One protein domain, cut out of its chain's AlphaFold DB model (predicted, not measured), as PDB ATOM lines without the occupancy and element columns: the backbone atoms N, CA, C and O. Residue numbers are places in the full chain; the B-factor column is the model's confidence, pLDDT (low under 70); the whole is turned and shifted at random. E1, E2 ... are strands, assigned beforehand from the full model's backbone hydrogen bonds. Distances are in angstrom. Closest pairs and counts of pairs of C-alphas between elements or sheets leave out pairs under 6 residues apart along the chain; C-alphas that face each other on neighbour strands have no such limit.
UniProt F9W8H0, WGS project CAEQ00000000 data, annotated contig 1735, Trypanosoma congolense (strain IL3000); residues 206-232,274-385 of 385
ATOM      1  N   VAL A 206      37.942  69.673 -20.758       95.50
ATOM      2  CA  VAL A 206      38.230  68.941 -21.995       95.50
ATOM      3  C   VAL A 206      39.452  68.056 -21.788       95.50
ATOM      4  O   VAL A 206      40.418  68.462 -21.147       95.50
ATOM      5  N   ALA A 207      39.433  66.836 -22.326       93.38
ATOM      6  CA  ALA A 207      40.621  65.988 -22.348       93.38
ATOM      7  C   ALA A 207      41.708  66.611 -23.245       93.38
ATOM      8  O   ALA A 207      41.436  67.047 -24.364       93.38
ATOM      9  N   ARG A 208      42.950  66.647 -22.761       85.56
ATOM     10  CA  ARG A 208      44.118  67.197 -23.459       85.56
ATOM     11  C   ARG A 208      45.150  66.093 -23.627       85.56
ATOM     12  O   ARG A 208      46.047  65.931 -22.802       85.56
ATOM     13  N   GLU A 209      45.013  65.326 -24.706       73.19
ATOM     14  CA  GLU A 209      45.911  64.202 -25.012       73.19
ATOM     15  C   GLU A 209      47.383  64.643 -25.104       73.19
ATOM     16  O   GLU A 209      48.257  63.935 -24.615       73.19
ATOM     17  N   GLY A 210      47.655  65.846 -25.633       69.69
ATOM     18  CA  GLY A 210      49.012  66.402 -25.751       69.69
ATOM     19  C   GLY A 210      49.673  66.813 -24.427       69.69
ATOM     20  O   GLY A 210      50.895  66.786 -24.343       69.69
ATOM     21  N   LYS A 211      48.881  67.127 -23.391       71.94
ATOM     22  CA  LYS A 211      49.353  67.550 -22.054       71.94
ATOM     23  C   LYS A 211      49.183  66.470 -20.980       71.94
ATOM     24  O   LYS A 211      49.550  66.667 -19.826       71.94
ATOM     25  N   GLY A 212      48.614  65.319 -21.345       70.56
ATOM     26  CA  GLY A 212      48.430  64.189 -20.437       70.56
ATOM     27  C   GLY A 212      47.428  64.451 -19.308       70.56
ATOM     28  O   GLY A 212      47.706  64.105 -18.159       70.56
ATOM     29  N   GLY A 213      46.263  65.041 -19.605       85.06
ATOM     30  CA  GLY A 213      45.271  65.325 -18.565       85.06
ATOM     31  C   GLY A 213      43.998  66.025 -19.032       85.06
ATOM     32  O   GLY A 213      43.541  65.848 -20.158       85.06
ATOM     33  N   VAL A 214      43.406  66.800 -18.124       93.12
ATOM     34  CA  VAL A 214      42.244  67.667 -18.367       93.12
ATOM     35  C   VAL A 214      42.743  69.102 -18.521       93.12
ATOM     36  O   VAL A 214      43.680  69.495 -17.839       93.12
ATOM     37  N   GLY A 215      42.126  69.874 -19.408       95.44
ATOM     38  CA  GLY A 215      42.293  71.322 -19.514       95.44
ATOM     39  C   GLY A 215      40.948  72.029 -19.411       95.44
ATOM     40  O   GLY A 215      39.894  71.401 -19.554       95.44
ATOM     41  N   ILE A 216      40.986  73.335 -19.166       97.75
ATOM     42  CA  ILE A 216      39.792  74.182 -19.104       97.75
ATOM     43  C   ILE A 216      39.702  75.011 -20.377       97.75
ATOM     44  O   ILE A 216      40.656  75.694 -20.723       97.75
ATOM     45  N   VAL A 217      38.562  74.972 -21.065       97.56
ATOM     46  CA  VAL A 217      38.343  75.696 -22.327       97.56
ATOM     47  C   VAL A 217      37.151  76.633 -22.195       97.56
ATOM     48  O   VAL A 217      36.145  76.276 -21.583       97.56
ATOM     49  N   ALA A 218      37.247  77.828 -22.774       98.25
ATOM     50  CA  ALA A 218      36.140  78.775 -22.836       98.25
ATOM     51  C   ALA A 218      35.052  78.306 -23.820       98.25
ATOM     52  O   ALA A 218      35.323  78.055 -24.993       98.25
ATOM     53  N   VAL A 219      33.791  78.228 -23.386       97.56
ATOM     54  CA  VAL A 219      32.663  77.806 -24.255       97.56
ATOM     55  C   VAL A 219      32.007  78.971 -25.005       97.56
ATOM     56  O   VAL A 219      31.180  78.775 -25.902       97.56
ATOM     57  N   LYS A 220      32.376  80.199 -24.640       97.00
ATOM     58  CA  LYS A 220      31.969  81.473 -25.239       97.00
ATOM     59  C   LYS A 220      33.111  82.480 -25.070       97.00
ATOM     60  O   LYS A 220      34.045  82.188 -24.334       97.00
ATOM     61  N   ASP A 221      33.006  83.647 -25.693       98.06
ATOM     62  CA  ASP A 221      33.964  84.727 -25.445       98.06
ATOM     63  C   ASP A 221      33.852  85.202 -23.989       98.06
ATOM     64  O   ASP A 221      32.751  85.443 -23.479       98.06
ATOM     65  N   VAL A 222      34.992  85.290 -23.309       97.75
ATOM     66  CA  VAL A 222      35.097  85.669 -21.900       97.75
ATOM     67  C   VAL A 222      35.883  86.973 -21.799       97.75
ATOM     68  O   VAL A 222      37.022  87.018 -22.260       97.75
ATOM     69  N   PRO A 223      35.312  88.024 -21.188       95.81
ATOM     70  CA  PRO A 223      36.016  89.286 -21.001       95.81
ATOM     71  C   PRO A 223      37.271  89.154 -20.133       95.81
ATOM     72  O   PRO A 223      37.353  88.293 -19.244       95.81
ATOM     73  N   ALA A 224      38.214  90.069 -20.335       95.94
ATOM     74  CA  ALA A 224      39.312  90.314 -19.410       95.94
ATOM     75  C   ALA A 224      38.812  90.532 -17.972       95.94
ATOM     76  O   ALA A 224      37.695  90.999 -17.743       95.94
ATOM     77  N   PHE A 225      39.664  90.207 -16.999       95.81
ATOM     78  CA  PHE A 225      39.425  90.418 -15.567       95.81
ATOM     79  C   PHE A 225      38.206  89.659 -15.018       95.81
ATOM     80  O   PHE A 225      37.584  90.040 -14.027       95.81
ATOM     81  N   THR A 226      37.878  88.529 -15.645       96.31
ATOM     82  CA  THR A 226      36.862  87.599 -15.158       96.31
ATOM     83  C   THR A 226      37.505  86.623 -14.177       96.31
ATOM     84  O   THR A 226      38.408  85.871 -14.547       96.31
ATOM     85  N   ILE A 227      37.024  86.587 -12.929       96.75
ATOM     86  CA  ILE A 227      37.397  85.527 -11.981       96.75
ATOM     87  C   ILE A 227      36.933  84.186 -12.545       96.75
ATOM     88  O   ILE A 227      35.748  84.005 -12.794       96.75
ATOM     89  N   VAL A 228      37.849  83.240 -12.718       97.81
ATOM     90  CA  VAL A 228      37.555  81.864 -13.144       97.81
ATOM     91  C   VAL A 228      37.095  81.030 -11.952       97.81
ATOM     92  O   VAL A 228      36.157  80.246 -12.061       97.81
ATOM     93  N   GLY A 229      37.740  81.210 -10.802       97.50
ATOM     94  CA  GLY A 229      37.402  80.555  -9.544       97.50
ATOM     95  C   GLY A 229      38.489  80.744  -8.496       97.50
ATOM     96  O   GLY A 229      39.556  81.283  -8.782       97.50
ATOM     97  N   VAL A 230      38.217  80.272  -7.286       97.25
ATOM     98  CA  VAL A 230      39.180  80.231  -6.183       97.25
ATOM     99  C   VAL A 230      39.971  78.931  -6.288       97.25
ATOM    100  O   VAL A 230      39.389  77.880  -6.565       97.25
ATOM    101  N   TYR A 231      41.283  78.962  -6.074       97.00
ATOM    102  CA  TYR A 231      42.089  77.744  -6.032       97.00
ATOM    103  C   TYR A 231      41.807  76.975  -4.723       97.00
ATOM    104  O   TYR A 231      42.020  77.507  -3.621       97.00
ATOM    105  N   PRO A 232      41.270  75.742  -4.797       97.19
ATOM    106  CA  PRO A 232      40.935  74.973  -3.610       97.19
ATOM    107  C   PRO A 232      42.185  74.400  -2.940       97.19
ATOM    108  O   PRO A 232      43.293  74.488  -3.458       97.19
ATOM    109  N   PHE A 274      37.058  74.402 -11.589       97.75
ATOM    110  CA  PHE A 274      37.941  74.529 -12.755       97.75
ATOM    111  C   PHE A 274      39.408  74.756 -12.404       97.75
ATOM    112  O   PHE A 274      40.279  74.220 -13.082       97.75
ATOM    113  N   THR A 275      39.691  75.519 -11.351       97.31
ATOM    114  CA  THR A 275      41.028  76.068 -11.078       97.31
ATOM    115  C   THR A 275      42.151  75.037 -10.908       97.31
ATOM    116  O   THR A 275      43.239  75.322 -11.404       97.31
ATOM    117  N   PRO A 276      41.951  73.828 -10.336       95.94
ATOM    118  CA  PRO A 276      43.011  72.815 -10.300       95.94
ATOM    119  C   PRO A 276      43.388  72.247 -11.671       95.94
ATOM    120  O   PRO A 276      44.429  71.616 -11.794       95.94
ATOM    121  N   PHE A 277      42.526  72.406 -12.676       96.19
ATOM    122  CA  PHE A 277      42.646  71.774 -13.993       96.19
ATOM    123  C   PHE A 277      43.043  72.772 -15.092       96.19
ATOM    124  O   PHE A 277      43.007  72.430 -16.273       96.19
ATOM    125  N   ILE A 278      43.361  74.016 -14.723       95.81
ATOM    126  CA  ILE A 278      43.919  75.012 -15.641       95.81
ATOM    127  C   ILE A 278      45.386  74.656 -15.839       95.81
ATOM    128  O   ILE A 278      46.120  74.576 -14.860       95.81
ATOM    129  N   ASN A 279      45.790  74.435 -17.087       93.06
ATOM    130  CA  ASN A 279      47.128  73.957 -17.403       93.06
ATOM    131  C   ASN A 279      48.162  75.085 -17.414       93.06
ATOM    132  O   ASN A 279      47.845  76.261 -17.599       93.06
ATOM    133  N   GLU A 280      49.424  74.695 -17.294       89.06
ATOM    134  CA  GLU A 280      50.535  75.560 -17.661       89.06
ATOM    135  C   GLU A 280      50.643  75.695 -19.197       89.06
ATOM    136  O   GLU A 280      50.275  74.751 -19.913       89.06
ATOM    137  N   PRO A 281      51.118  76.841 -19.734       88.38
ATOM    138  CA  PRO A 281      51.464  76.951 -21.148       88.38
ATOM    139  C   PRO A 281      52.534  75.935 -21.582       88.38
ATOM    140  O   PRO A 281      53.563  75.791 -20.922       88.38
ATOM    141  N   ASP A 282      52.328  75.288 -22.730       84.25
ATOM    142  CA  ASP A 282      53.363  74.515 -23.425       84.25
ATOM    143  C   ASP A 282      54.315  75.433 -24.215       84.25
ATOM    144  O   ASP A 282      54.149  76.652 -24.320       84.25
ATOM    145  N   LYS A 283      55.327  74.831 -24.853       78.44
ATOM    146  CA  LYS A 283      56.245  75.537 -25.752       78.44
ATOM    147  C   LYS A 283      55.486  76.282 -26.862       78.44
ATOM    148  O   LYS A 283      54.985  75.670 -27.802       78.44
ATOM    149  N   GLY A 284      55.529  77.613 -26.808       82.88
ATOM    150  CA  GLY A 284      54.921  78.505 -27.800       82.88
ATOM    151  C   GLY A 284      53.507  78.969 -27.449       82.88
ATOM    152  O   GLY A 284      52.966  79.820 -28.152       82.88
ATOM    153  N   GLU A 285      52.929  78.456 -26.365       88.62
ATOM    154  CA  GLU A 285      51.701  78.987 -25.786       88.62
ATOM    155  C   GLU A 285      52.010  80.127 -24.807       88.62
ATOM    156  O   GLU A 285      53.152  80.322 -24.387       88.62
ATOM    157  N   LYS A 286      50.974  80.895 -24.461       90.88
ATOM    158  CA  LYS A 286      51.049  81.968 -23.470       90.88
ATOM    159  C   LYS A 286      49.886  81.879 -22.495       90.88
ATOM    160  O   LYS A 286      48.762  81.574 -22.893       90.88
ATOM    161  N   SER A 287      50.158  82.203 -21.243       94.75
ATOM    162  CA  SER A 287      49.183  82.418 -20.195       94.75
ATOM    163  C   SER A 287      48.179  83.486 -20.611       94.75
ATOM    164  O   SER A 287      48.509  84.538 -21.162       94.75
ATOM    165  N   ASN A 288      46.920  83.207 -20.319       97.06
ATOM    166  CA  ASN A 288      45.812  84.154 -20.424       97.06
ATOM    167  C   ASN A 288      45.110  84.343 -19.073       97.06
ATOM    168  O   ASN A 288      44.159  85.119 -18.972       97.06
ATOM    169  N   CYS A 289      45.612  83.671 -18.037       98.00
ATOM    170  CA  CYS A 289      45.168  83.767 -16.661       98.00
ATOM    171  C   CYS A 289      46.321  84.167 -15.733       98.00
ATOM    172  O   CYS A 289      47.496  83.929 -16.023       98.00
ATOM    173  N   GLY A 290      45.963  84.744 -14.590       96.62
ATOM    174  CA  GLY A 290      46.891  85.158 -13.550       96.62
ATOM    175  C   GLY A 290      46.344  84.926 -12.149       96.62
ATOM    176  O   GLY A 290      45.140  84.739 -11.946       96.62
ATOM    177  N   TRP A 291      47.256  84.940 -11.181       96.44
ATOM    178  CA  TRP A 291      46.949  84.763  -9.764       96.44
ATOM    179  C   TRP A 291      46.543  86.089  -9.120       96.44
ATOM    180  O   TRP A 291      47.222  87.101  -9.307       96.44
ATOM    181  N   ILE A 292      45.472  86.084  -8.324       96.50
ATOM    182  CA  ILE A 292      45.030  87.237  -7.527       96.50
ATOM    183  C   ILE A 292      44.721  86.822  -6.085       96.50
ATOM    184  O   ILE A 292      44.076  85.802  -5.846       96.50
ATOM    185  N   GLN A 293      45.144  87.638  -5.118       95.44
ATOM    186  CA  GLN A 293      44.664  87.582  -3.736       95.44
ATOM    187  C   GLN A 293      43.454  88.514  -3.607       95.44
ATOM    188  O   GLN A 293      43.614  89.728  -3.481       95.44
ATOM    189  N   GLU A 294      42.237  87.972  -3.676       93.69
ATOM    190  CA  GLU A 294      41.035  88.788  -3.464       93.69
ATOM    191  C   GLU A 294      40.911  89.177  -1.981       93.69
ATOM    192  O   GLU A 294      41.169  88.366  -1.091       93.69
ATOM    193  N   THR A 295      40.455  90.400  -1.699       90.00
ATOM    194  CA  THR A 295      40.367  90.958  -0.332       90.00
ATOM    195  C   THR A 295      39.359  90.253   0.576       90.00
ATOM    196  O   THR A 295      39.413  90.392   1.795       90.00
ATOM    197  N   LYS A 296      38.418  89.506  -0.009       89.56
ATOM    198  CA  LYS A 296      37.374  88.758   0.708       89.56
ATOM    199  C   LYS A 296      37.827  87.384   1.208       89.56
ATOM    200  O   LYS A 296      37.063  86.727   1.911       89.56
ATOM    201  N   TYR A 297      39.019  86.931   0.823       92.69
ATOM    202  CA  TYR A 297      39.573  85.653   1.261       92.69
ATOM    203  C   TYR A 297      40.765  85.869   2.180       92.69
ATOM    204  O   TYR A 297      41.437  86.896   2.113       92.69
ATOM    205  N   ARG A 298      41.036  84.880   3.035       90.56
ATOM    206  CA  ARG A 298      42.228  84.900   3.881       90.56
ATOM    207  C   ARG A 298      43.499  84.947   3.033       90.56
ATOM    208  O   ARG A 298      43.530  84.416   1.917       90.56
ATOM    209  N   ASP A 299      44.556  85.510   3.600       88.31
ATOM    210  CA  ASP A 299      45.871  85.544   2.967       88.31
ATOM    211  C   ASP A 299      46.324  84.133   2.553       88.31
ATOM    212  O   ASP A 299      46.183  83.161   3.300       88.31
ATOM    213  N   GLY A 300      46.832  84.014   1.324       88.31
ATOM    214  CA  GLY A 300      47.268  82.754   0.720       88.31
ATOM    215  C   GLY A 300      46.170  81.976  -0.016       88.31
ATOM    216  O   GLY A 300      46.490  81.055  -0.768       88.31
ATOM    217  N   ARG A 301      44.887  82.340   0.132       94.44
ATOM    218  CA  ARG A 301      43.784  81.777  -0.664       94.44
ATOM    219  C   ARG A 301      43.629  82.570  -1.964       94.44
ATOM    220  O   ARG A 301      42.916  83.568  -2.019       94.44
ATOM    221  N   LEU A 302      44.304  82.101  -3.009       96.44
ATOM    222  CA  LEU A 302      44.337  82.765  -4.313       96.44
ATOM    223  C   LEU A 302      43.160  82.364  -5.206       96.44
ATOM    224  O   LEU A 302      42.697  81.221  -5.180       96.44
ATOM    225  N   SER A 303      42.740  83.293  -6.056       97.19
ATOM    226  CA  SER A 303      41.845  83.049  -7.186       97.19
ATOM    227  C   SER A 303      42.605  83.129  -8.505       97.19
ATOM    228  O   SER A 303      43.695  83.702  -8.591       97.19
ATOM    229  N   VAL A 304      42.010  82.553  -9.546       97.94
ATOM    230  CA  VAL A 304      42.468  82.682 -10.930       97.94
ATOM    231  C   VAL A 304      41.580  83.687 -11.649       97.94
ATOM    232  O   VAL A 304      40.354  83.584 -11.580       97.94
ATOM    233  N   MET A 305      42.190  84.636 -12.352       97.81
ATOM    234  CA  MET A 305      41.502  85.669 -13.126       97.81
ATOM    235  C   MET A 305      42.046  85.733 -14.553       97.81
ATOM    236  O   MET A 305      43.249  85.568 -14.747       97.81
ATOM    237  N   THR A 306      41.190  85.990 -15.545       97.88
ATOM    238  CA  THR A 306      41.642  86.245 -16.923       97.88
ATOM    239  C   THR A 306      42.401  87.575 -17.003       97.88
ATOM    240  O   THR A 306      41.985  88.582 -16.433       97.88
ATOM    241  N   CYS A 307      43.523  87.601 -17.721       96.44
ATOM    242  CA  CYS A 307      44.363  88.799 -17.880       96.44
ATOM    243  C   CYS A 307      44.014  89.616 -19.130       96.44
ATOM    244  O   CYS A 307      44.438  90.757 -19.269       96.44
ATOM    245  N   ARG A 308      43.256  89.010 -20.045       96.25
ATOM    246  CA  ARG A 308      42.782  89.579 -21.306       96.25
ATOM    247  C   ARG A 308      41.483  88.894 -21.711       96.25
ATOM    248  O   ARG A 308      41.086  87.912 -21.083       96.25
ATOM    249  N   ASP A 309      40.872  89.373 -22.786       97.62
ATOM    250  CA  ASP A 309      39.773  88.659 -23.423       97.62
ATOM    251  C   ASP A 309      40.240  87.265 -23.877       97.62
ATOM    252  O   ASP A 309      41.345  87.094 -24.412       97.62
ATOM    253  N   VAL A 310      39.393  86.266 -23.641       98.38
ATOM    254  CA  VAL A 310      39.604  84.863 -24.008       98.38
ATOM    255  C   VAL A 310      38.534  84.480 -25.018       98.38
ATOM    256  O   VAL A 310      37.339  84.646 -24.769       98.38
ATOM    257  N   SER A 311      38.961  83.975 -26.171       98.44
ATOM    258  CA  SER A 311      38.038  83.632 -27.255       98.44
ATOM    259  C   SER A 311      37.337  82.302 -26.984       98.44
ATOM    260  O   SER A 311      37.897  81.397 -26.363       98.44
ATOM    261  N   LYS A 312      36.125  82.124 -27.514       98.06
ATOM    262  CA  LYS A 312      35.466  80.814 -27.527       98.06
ATOM    263  C   LYS A 312      36.387  79.733 -28.121       98.06
ATOM    264  O   LYS A 312      36.888  79.873 -29.233       98.06
ATOM    265  N   GLY A 313      36.519  78.614 -27.416       97.56
ATOM    266  CA  GLY A 313      37.355  77.473 -27.788       97.56
ATOM    267  C   GLY A 313      38.815  77.597 -27.350       97.56
ATOM    268  O   GLY A 313      39.577  76.650 -27.534       97.56
ATOM    269  N   GLU A 314      39.212  78.726 -26.763       97.50
ATOM    270  CA  GLU A 314      40.560  78.930 -26.242       97.50
ATOM    271  C   GLU A 314      40.746  78.221 -24.887       97.50
ATOM    272  O   GLU A 314      39.868  78.267 -24.020       97.50
ATOM    273  N   GLU A 315      41.887  77.546 -24.704       97.00
ATOM    274  CA  GLU A 315      42.270  76.933 -23.426       97.00
ATOM    275  C   GLU A 315      42.718  78.014 -22.434       97.00
ATOM    276  O   GLU A 315      43.455  78.932 -22.790       97.00
ATOM    277  N   LEU A 316      42.296  77.894 -21.177       97.88
ATOM    278  CA  LEU A 316      42.830  78.695 -20.087       97.88
ATOM    279  C   LEU A 316      44.203  78.169 -19.684       97.88
ATOM    280  O   LEU A 316      44.352  76.985 -19.371       97.88
ATOM    281  N   LEU A 317      45.177  79.073 -19.646       96.00
ATOM    282  CA  LEU A 317      46.564  78.774 -19.327       96.00
ATOM    283  C   LEU A 317      47.091  79.735 -18.266       96.00
ATOM    284  O   LEU A 317      46.827  80.941 -18.323       96.00
ATOM    285  N   ILE A 318      47.853  79.200 -17.313       94.88
ATOM    286  CA  ILE A 318      48.424  79.962 -16.204       94.88
ATOM    287  C   ILE A 318      49.851  79.522 -15.884       94.88
ATOM    288  O   ILE A 318      50.142  78.335 -15.769       94.88
ATOM    289  N   GLY A 319      50.745  80.485 -15.669       90.94
ATOM    290  CA  GLY A 319      52.085  80.199 -15.172       90.94
ATOM    291  C   GLY A 319      52.028  79.636 -13.749       90.94
ATOM    292  O   GLY A 319      51.629  80.335 -12.815       90.94
ATOM    293  N   TYR A 320      52.477  78.393 -13.560       87.88
ATOM    294  CA  TYR A 320      52.516  77.729 -12.244       87.88
ATOM    295  C   TYR A 320      53.576  78.301 -11.290       87.88
ATOM    296  O   TYR A 320      53.617  77.955 -10.111       87.88
ATOM    297  N   GLY A 321      54.430  79.197 -11.784       79.38
ATOM    298  CA  GLY A 321      55.440  79.884 -10.988       79.38
ATOM    299  C   GLY A 321      56.825  79.231 -11.045       79.38
ATOM    300  O   GLY A 321      57.055  78.245 -11.753       79.38
ATOM    301  N   PRO A 322      57.809  79.811 -10.345       71.12
ATOM    302  CA  PRO A 322      59.225  79.604 -10.656       71.12
ATOM    303  C   PRO A 322      59.769  78.265 -10.156       71.12
ATOM    304  O   PRO A 322      60.757  77.769 -10.683       71.12
ATOM    305  N   VAL A 323      59.110  77.661  -9.167       68.62
ATOM    306  CA  VAL A 323      59.539  76.405  -8.534       68.62
ATOM    307  C   VAL A 323      58.957  75.154  -9.197       68.62
ATOM    308  O   VAL A 323      59.309  74.042  -8.809       68.62
ATOM    309  N   TYR A 324      58.074  75.312 -10.190       73.75
ATOM    310  CA  TYR A 324      57.484  74.176 -10.892       73.75
ATOM    311  C   TYR A 324      58.536  73.469 -11.776       73.75
ATOM    312  O   TYR A 324      59.189  74.127 -12.596       73.75
ATOM    313  N   PRO A 325      58.749  72.147 -11.618       67.31
ATOM    314  CA  PRO A 325      59.743  71.415 -12.396       67.31
ATOM    315  C   PRO A 325      59.286  71.263 -13.853       67.31
ATOM    316  O   PRO A 325      58.170  70.824 -14.112       67.31
ATOM    317  N   ARG A 326      60.166  71.593 -14.804       70.38
ATOM    318  CA  ARG A 326      59.900  71.532 -16.252       70.38
ATOM    319  C   ARG A 326      61.000  70.758 -16.968       70.38
ATOM    320  O   ARG A 326      62.152  70.779 -16.540       70.38
ATOM    321  N   ASP A 327      60.644  70.096 -18.060       63.22
ATOM    322  CA  ASP A 327      61.534  69.293 -18.904       63.22
ATOM    323  C   ASP A 327      61.841  69.944 -20.272       63.22
ATOM    324  O   ASP A 327      62.576  69.370 -21.078       63.22
ATOM    325  N   TYR A 328      61.349  71.164 -20.526       60.81
ATOM    326  CA  TYR A 328      61.568  71.925 -21.762       60.81
ATOM    327  C   TYR A 328      62.202  73.313 -21.516       60.81
ATOM    328  O   TYR A 328      62.044  73.889 -20.437       60.81
ATOM    329  N   PRO A 329      62.935  73.882 -22.504       55.62
ATOM    330  CA  PRO A 329      63.530  75.213 -22.389       55.62
ATOM    331  C   PRO A 329      62.445  76.288 -22.280       55.62
ATOM    332  O   PRO A 329      61.539  76.380 -23.107       55.62
ATOM    333  N   PHE A 330      62.562  77.073 -21.220       58.66
ATOM    334  CA  PHE A 330      61.481  77.815 -20.596       58.66
ATOM    335  C   PHE A 330      61.328  79.249 -21.118       58.66
ATOM    336  O   PHE A 330      62.317  79.950 -21.317       58.66
ATOM    337  N   THR A 331      60.084  79.706 -21.271       64.25
ATOM    338  CA  THR A 331      59.725  81.131 -21.208       64.25
ATOM    339  C   THR A 331      58.827  81.272 -19.983       64.25
ATOM    340  O   THR A 331      57.740  80.699 -19.978       64.25
ATOM    341  N   TYR A 332      59.304  81.932 -18.921       74.06
ATOM    342  CA  TYR A 332      58.456  82.236 -17.761       74.06
ATOM    343  C   TYR A 332      57.336  83.126 -18.279       74.06
ATOM    344  O   TYR A 332      57.610  84.149 -18.880       74.06
ATOM    345  N   ASP A 333      56.088  82.701 -18.148       86.62
ATOM    346  CA  ASP A 333      54.960  83.484 -18.639       86.62
ATOM    347  C   ASP A 333      53.875  83.473 -17.574       86.62
ATOM    348  O   ASP A 333      52.952  82.657 -17.585       86.62
ATOM    349  N   ALA A 334      54.064  84.327 -16.572       90.88
ATOM    350  CA  ALA A 334      53.198  84.395 -15.409       90.88
ATOM    351  C   ALA A 334      52.581  85.782 -15.272       90.88
ATOM    352  O   ALA A 334      53.236  86.801 -15.486       90.88
ATOM    353  N   PHE A 335      51.321  85.808 -14.855       95.00
ATOM    354  CA  PHE A 335      50.601  87.030 -14.540       95.00
ATOM    355  C   PHE A 335      50.170  87.013 -13.080       95.00
ATOM    356  O   PHE A 335      49.690  85.997 -12.568       95.00
ATOM    357  N   THR A 336      50.327  88.146 -12.409       94.81
ATOM    358  CA  THR A 336      49.976  88.296 -10.994       94.81
ATOM    359  C   THR A 336      49.350  89.658 -10.748       94.81
ATOM    360  O   THR A 336      49.902  90.679 -11.161       94.81
ATOM    361  N   PHE A 337      48.237  89.676 -10.026       95.44
ATOM    362  CA  PHE A 337      47.561  90.890  -9.594       95.44
ATOM    363  C   PHE A 337      47.979  91.217  -8.159       95.44
ATOM    364  O   PHE A 337      47.638  90.487  -7.225       95.44
ATOM    365  N   TYR A 338      48.699  92.322  -7.974       93.19
ATOM    366  CA  TYR A 338      49.115  92.800  -6.655       93.19
ATOM    367  C   TYR A 338      48.240  93.955  -6.205       93.19
ATOM    368  O   TYR A 338      48.081  94.932  -6.935       93.19
ATOM    369  N   GLN A 339      47.706  93.877  -4.989       91.50
ATOM    370  CA  GLN A 339      46.950  94.985  -4.420       91.50
ATOM    371  C   GLN A 339      47.837  96.235  -4.320       91.50
ATOM    372  O   GLN A 339      48.970  96.176  -3.841       91.50
ATOM    373  N   THR A 340      47.311  97.374  -4.762       88.19
ATOM    374  CA  THR A 340      47.984  98.673  -4.710       88.19
ATOM    375  C   THR A 340      47.096  99.713  -4.030       88.19
ATOM    376  O   THR A 340      45.885  99.535  -3.883       88.19
ATOM    377  N   LYS A 341      47.708 100.804  -3.566       77.81
ATOM    378  CA  LYS A 341      46.985 101.908  -2.930       77.81
ATOM    379  C   LYS A 341      46.385 102.808  -4.005       77.81
ATOM    380  O   LYS A 341      47.105 103.221  -4.904       77.81
ATOM    381  N   SER A 342      45.108 103.146  -3.842       72.62
ATOM    382  CA  SER A 342      44.422 104.173  -4.629       72.62
ATOM    383  C   SER A 342      44.202 105.447  -3.811       72.62
ATOM    384  O   SER A 342      43.773 105.384  -2.656       72.62
ATOM    385  N   LYS A 343      44.405 106.614  -4.428       69.81
ATOM    386  CA  LYS A 343      44.054 107.955  -3.932       69.81
ATOM    387  C   LYS A 343      42.571 108.074  -3.594       69.81
ATOM    388  O   LYS A 343      42.206 108.883  -2.744       69.81
ATOM    389  N   ARG A 344      41.712 107.283  -4.246       69.81
ATOM    390  CA  ARG A 344      40.254 107.283  -4.045       69.81
ATOM    391  C   ARG A 344      39.786 106.301  -2.965       69.81
ATOM    392  O   ARG A 344      38.584 106.117  -2.816       69.81
ATOM    393  N   TYR A 345      40.706 105.683  -2.213       63.66
ATOM    394  CA  TYR A 345      40.418 104.667  -1.186       63.66
ATOM    395  C   TYR A 345      39.647 103.442  -1.707       63.66
ATOM    396  O   TYR A 345      38.976 102.754  -0.940       63.66
ATOM    397  N   ARG A 346      39.747 103.159  -3.009       78.75
ATOM    398  CA  ARG A 346      39.163 101.969  -3.630       78.75
ATOM    399  C   ARG A 346      40.160 100.814  -3.636       78.75
ATOM    400  O   ARG A 346      41.373 101.031  -3.577       78.75
ATOM    401  N   VAL A 347      39.648  99.586  -3.688       86.62
ATOM    402  CA  VAL A 347      40.483  98.388  -3.810       86.62
ATOM    403  C   VAL A 347      40.958  98.277  -5.261       86.62
ATOM    404  O   VAL A 347      40.164  98.011  -6.161       86.62
ATOM    405  N   CYS A 348      42.258  98.477  -5.479       91.38
ATOM    406  CA  CYS A 348      42.888  98.406  -6.795       91.38
ATOM    407  C   CYS A 348      43.998  97.354  -6.822       91.38
ATOM    408  O   CYS A 348      44.663  97.098  -5.816       91.38
ATOM    409  N   PHE A 349      44.236  96.799  -8.006       94.44
ATOM    410  CA  PHE A 349      45.268  95.813  -8.282       94.44
ATOM    411  C   PHE A 349      46.109  96.249  -9.481       94.44
ATOM    412  O   PHE A 349      45.575  96.699 -10.490       94.44
ATOM    413  N   ALA A 350      47.422  96.098  -9.376       94.31
ATOM    414  CA  ALA A 350      48.358  96.214 -10.482       94.31
ATOM    415  C   ALA A 350      48.561  94.828 -11.107       94.31
ATOM    416  O   ALA A 350      48.947  93.890 -10.403       94.31
ATOM    417  N   LEU A 351      48.304  94.695 -12.408       95.94
ATOM    418  CA  LEU A 351      48.595  93.484 -13.168       95.94
ATOM    419  C   LEU A 351      50.048  93.514 -13.640       95.94
ATOM    420  O   LEU A 351      50.421  94.343 -14.468       95.94
ATOM    421  N   TRP A 352      50.842  92.579 -13.134       95.25
ATOM    422  CA  TRP A 352      52.226  92.384 -13.546       95.25
ATOM    423  C   TRP A 352      52.348  91.165 -14.448       95.25
ATOM    424  O   TRP A 352      51.884  90.079 -14.089       95.25
ATOM    425  N   HIS A 353      53.000  91.351 -15.590       94.12
ATOM    426  CA  HIS A 353      53.486  90.288 -16.454       94.12
ATOM    427  C   HIS A 353      54.946  89.993 -16.132       94.12
ATOM    428  O   HIS A 353      55.787  90.888 -16.060       94.12
ATOM    429  N   TRP A 354      55.249  88.716 -15.952       90.75
ATOM    430  CA  TRP A 354      56.589  88.232 -15.694       90.75
ATOM    431  C   TRP A 354      57.014  87.333 -16.859       90.75
ATOM    432  O   TRP A 354      56.590  86.175 -16.909       90.75
ATOM    433  N   PRO A 355      57.834  87.849 -17.791       86.19
ATOM    434  CA  PRO A 355      58.361  87.091 -18.926       86.19
ATOM    435  C   PRO A 355      59.603  86.248 -18.563       86.19
ATOM    436  O   PRO A 355      60.059  85.402 -19.339       86.19
ATOM    437  N   THR A 356      60.195  86.494 -17.390       82.44
ATOM    438  CA  THR A 356      61.322  85.741 -16.818       82.44
ATOM    439  C   THR A 356      61.164  85.655 -15.292       82.44
ATOM    440  O   THR A 356      60.314  86.323 -14.701       82.44
ATOM    441  N   VAL A 357      61.995  84.838 -14.636       80.12
ATOM    442  CA  VAL A 357      62.076  84.798 -13.163       80.12
ATOM    443  C   VAL A 357      62.788  86.023 -12.567       80.12
ATOM    444  O   VAL A 357      62.768  86.208 -11.351       80.12
ATOM    445  N   ASP A 358      63.429  86.850 -13.400       82.75
ATOM    446  CA  ASP A 358      64.170  88.028 -12.963       82.75
ATOM    447  C   ASP A 358      63.213  89.214 -12.776       82.75
ATOM    448  O   ASP A 358      62.611  89.712 -13.723       82.75
ATOM    449  N   ALA A 359      63.141  89.754 -11.557       82.62
ATOM    450  CA  ALA A 359      62.218  90.849 -11.235       82.62
ATOM    451  C   ALA A 359      62.432  92.144 -12.038       82.62
ATOM    452  O   ALA A 359      61.509  92.937 -12.178       82.62
ATOM    453  N   LYS A 360      63.633  92.361 -12.581       88.25
ATOM    454  CA  LYS A 360      63.935  93.498 -13.472       88.25
ATOM    455  C   LYS A 360      63.199  93.425 -14.818       88.25
ATOM    456  O   LYS A 360      63.065  94.456 -15.466       88.25
ATOM    457  N   ASP A 361      62.767  92.232 -15.230       88.44
ATOM    458  CA  ASP A 361      62.091  92.008 -16.509       88.44
ATOM    459  C   ASP A 361      60.563  92.070 -16.350       88.44
ATOM    460  O   ASP A 361      59.839  91.952 -17.336       88.44
ATOM    461  N   ALA A 362      60.064  92.247 -15.120       90.38
ATOM    462  CA  ALA A 362      58.643  92.376 -14.840       90.38
ATOM    463  C   ALA A 362      58.070  93.647 -15.480       90.38
ATOM    464  O   ALA A 362      58.600  94.750 -15.317       90.38
ATOM    465  N   VAL A 363      56.950  93.487 -16.179       94.69
ATOM    466  CA  VAL A 363      56.244  94.558 -16.883       94.69
ATOM    467  C   VAL A 363      54.924  94.822 -16.173       94.69
ATOM    468  O   VAL A 363      54.137  93.912 -15.927       94.69
ATOM    469  N   LEU A 364      54.681  96.085 -15.831       94.19
ATOM    470  CA  LEU A 364      53.368  96.527 -15.386       94.19
ATOM    471  C   LEU A 364      52.479  96.702 -16.619       94.19
ATOM    472  O   LEU A 364      52.742  97.579 -17.438       94.19
ATOM    473  N   GLU A 365      51.436  95.886 -16.728       94.69
ATOM    474  CA  GLU A 365      50.481  95.958 -17.834       94.69
ATOM    475  C   GLU A 365      49.472  97.079 -17.563       94.69
ATOM    476  O   GLU A 365      49.467  98.116 -18.226       94.69
ATOM    477  N   HIS A 366      48.640  96.902 -16.532       91.06
ATOM    478  CA  HIS A 366      47.489  97.760 -16.262       91.06
ATOM    479  C   HIS A 366      47.107  97.795 -14.778       91.06
ATOM    480  O   HIS A 366      47.568  96.979 -13.977       91.06
ATOM    481  N   HIS A 367      46.200  98.712 -14.431       92.81
ATOM    482  CA  HIS A 367      45.516  98.732 -13.142       92.81
ATOM    483  C   HIS A 367      44.057  98.316 -13.287       92.81
ATOM    484  O   HIS A 367      43.384  98.664 -14.256       92.81
ATOM    485  N   VAL A 368      43.579  97.570 -12.298       93.19
ATOM    486  CA  VAL A 368      42.228  97.025 -12.248       93.19
ATOM    487  C   VAL A 368      41.602  97.396 -10.911       93.19
ATOM    488  O   VAL A 368      42.202  97.186  -9.858       93.19
ATOM    489  N   GLU A 369      40.403  97.955 -10.941       91.75
ATOM    490  CA  GLU A 369      39.611  98.268  -9.755       91.75
ATOM    491  C   GLU A 369      38.571  97.174  -9.510       91.75
ATOM    492  O   GLU A 369      38.014  96.610 -10.454       91.75
ATOM    493  N   PHE A 370      38.328  96.869  -8.235       91.88
ATOM    494  CA  PHE A 370      37.206  96.042  -7.810       91.88
ATOM    495  C   PHE A 370      35.996  96.913  -7.456       91.88
ATOM    496  O   PHE A 370      36.073  97.749  -6.554       91.88
ATOM    497  N   ASP A 371      34.870  96.662  -8.121       89.31
ATOM    498  CA  ASP A 371      33.576  97.267  -7.805       89.31
ATOM    499  C   ASP A 371      32.729  96.311  -6.970       89.31
ATOM    500  O   ASP A 371      32.298  95.246  -7.423       89.31
ATOM    501  N   GLU A 372      32.482  96.720  -5.729       87.50
ATOM    502  CA  GLU A 372      31.691  95.972  -4.757       87.50
ATOM    503  C   GLU A 372      30.219  95.835  -5.169       87.50
ATOM    504  O   GLU A 372      29.595  94.819  -4.857       87.50
ATOM    505  N   ALA A 373      29.651  96.820  -5.875       87.88
ATOM    506  CA  ALA A 373      28.230  96.836  -6.217       87.88
ATOM    507  C   ALA A 373      27.889  95.791  -7.287       87.88
ATOM    508  O   ALA A 373      26.850  95.130  -7.209       87.88
ATOM    509  N   SER A 374      28.769  95.624  -8.273       86.88
ATOM    510  CA  SER A 374      28.649  94.603  -9.316       86.88
ATOM    511  C   SER A 374      29.401  93.308  -8.984       86.88
ATOM    512  O   SER A 374      29.200  92.303  -9.670       86.88
ATOM    513  N   ASN A 375      30.255  93.316  -7.950       87.19
ATOM    514  CA  ASN A 375      31.208  92.252  -7.626       87.19
ATOM    515  C   ASN A 375      32.020  91.841  -8.871       87.19
ATOM    516  O   ASN A 375      32.072  90.666  -9.252       87.19
ATOM    517  N   SER A 376      32.620  92.836  -9.530       89.94
ATOM    518  CA  SER A 376      33.379  92.673 -10.774       89.94
ATOM    519  C   SER A 376      34.659  93.499 -10.779       89.94
ATOM    520  O   SER A 376      34.785  94.459 -10.024       89.94
ATOM    521  N   TYR A 377      35.567  93.161 -11.688       93.00
ATOM    522  CA  TYR A 377      36.827  93.862 -11.887       93.00
ATOM    523  C   TYR A 377      36.817  94.599 -13.228       93.00
ATOM    524  O   TYR A 377      36.302  94.074 -14.216       93.00
ATOM    525  N   HIS A 378      37.380  95.802 -13.273       90.81
ATOM    526  CA  HIS A 378      37.468  96.590 -14.504       90.81
ATOM    527  C   HIS A 378      38.728  97.445 -14.569       90.81
ATOM    528  O   HIS A 378      39.279  97.860 -13.551       90.81
ATOM    529  N   LEU A 379      39.176  97.693 -15.799       91.06
ATOM    530  CA  LEU A 379      40.326  98.535 -16.101       91.06
ATOM    531  C   LEU A 379      40.113  99.959 -15.574       91.06
ATOM    532  O   LEU A 379      39.026 100.518 -15.735       91.06
ATOM    533  N   VAL A 380      41.160 100.554 -15.003       86.62
ATOM    534  CA  VAL A 380      41.168 101.962 -14.581       86.62
ATOM    535  C   VAL A 380      42.451 102.666 -15.015       86.62
ATOM    536  O   VAL A 380      43.535 102.078 -14.991       86.62
ATOM    537  N   ASP A 381      42.328 103.941 -15.386       76.12
ATOM    538  CA  ASP A 381      43.475 104.790 -15.705       76.12
ATOM    539  C   ASP A 381      44.207 105.203 -14.419       76.12
ATOM    540  O   ASP A 381      43.613 105.719 -13.471       76.12
ATOM    541  N   PHE A 382      45.525 104.986 -14.382       63.12
ATOM    542  CA  PHE A 382      46.333 105.182 -13.171       63.12
ATOM    543  C   PHE A 382      46.475 106.651 -12.743       63.12
ATOM    544  O   PHE A 382      46.804 106.920 -11.591       63.12
ATOM    545  N   ASP A 383      46.160 107.610 -13.618       58.78
ATOM    546  CA  ASP A 383      46.067 109.023 -13.227       58.78
ATOM    547  C   ASP A 383      44.962 109.260 -12.170       58.78
ATOM    548  O   ASP A 383      44.982 110.266 -11.453       58.78
ATOM    549  N   GLU A 384      44.041 108.301 -12.005       48.66
ATOM    550  CA  GLU A 384      42.983 108.295 -10.992       48.66
ATOM    551  C   GLU A 384      43.295 107.459  -9.729       48.66
ATOM    552  O   GLU A 384      42.492 107.463  -8.786       48.66
ATOM    553  N   VAL A 385      44.453 106.780  -9.682       50.97
ATOM    554  CA  VAL A 385      44.907 105.893  -8.587       50.97
ATOM    555  C   VAL A 385      46.005 106.543  -7.752       50.97
ATOM    556  O   VAL A 385      46.767 107.421  -8.224       50.97
TER     557      VAL A 385
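This is residues 206 to 232 and 274 to 385 of the 385 residues of an uncharacterized protein of Trypanosoma congolense (strain IL3000) (UniProt F9W8H0). Little of this domain is regular structure: a strongly twisted sheet, curled like part of a barrel, with long loops and the small hairpin E1 and E2 at one end. The printed part has 139 residues, under half in its nine strands, E1 to E9 along the chain, and no named helix: all strand. The sheet, E3 E5 E4 E6 E7 E8 E9, is mixed; the whole is compact, radius of gyration of the C-alphas 15.3 A, spanning 48 by 35 by 28 A.

Find C-alpha 206 at (38.230, 68.941, -21.995), beginning E1, residues 206 to 208; then E2, 213 to 218; E3, 227 to 230; E4, 289 to 292; E5, 303 to 306; E6, 334 to 340; E7, 348 to 354; E8, 363 to 371, 24.6 A long. E9, 376 to 380, ends at (41.168, 101.962, -14.581).

E6 E7 E8 E9 form a meander, each strand antiparallel to the one before; look for N 336 and O 352, 3.0 A. E4 and E6 are parallel at 34 degrees, with N 291 and O 335 3.0 A apart. E2 is apart from E3.

Residues 233 to 273 are cut out; C-alphas 232 and 274 are 9.6 A apart. The link E5 to E6 is long, 27 residues. Residues 327 to 331 and 382 to 385 are among those under pLDDT 70.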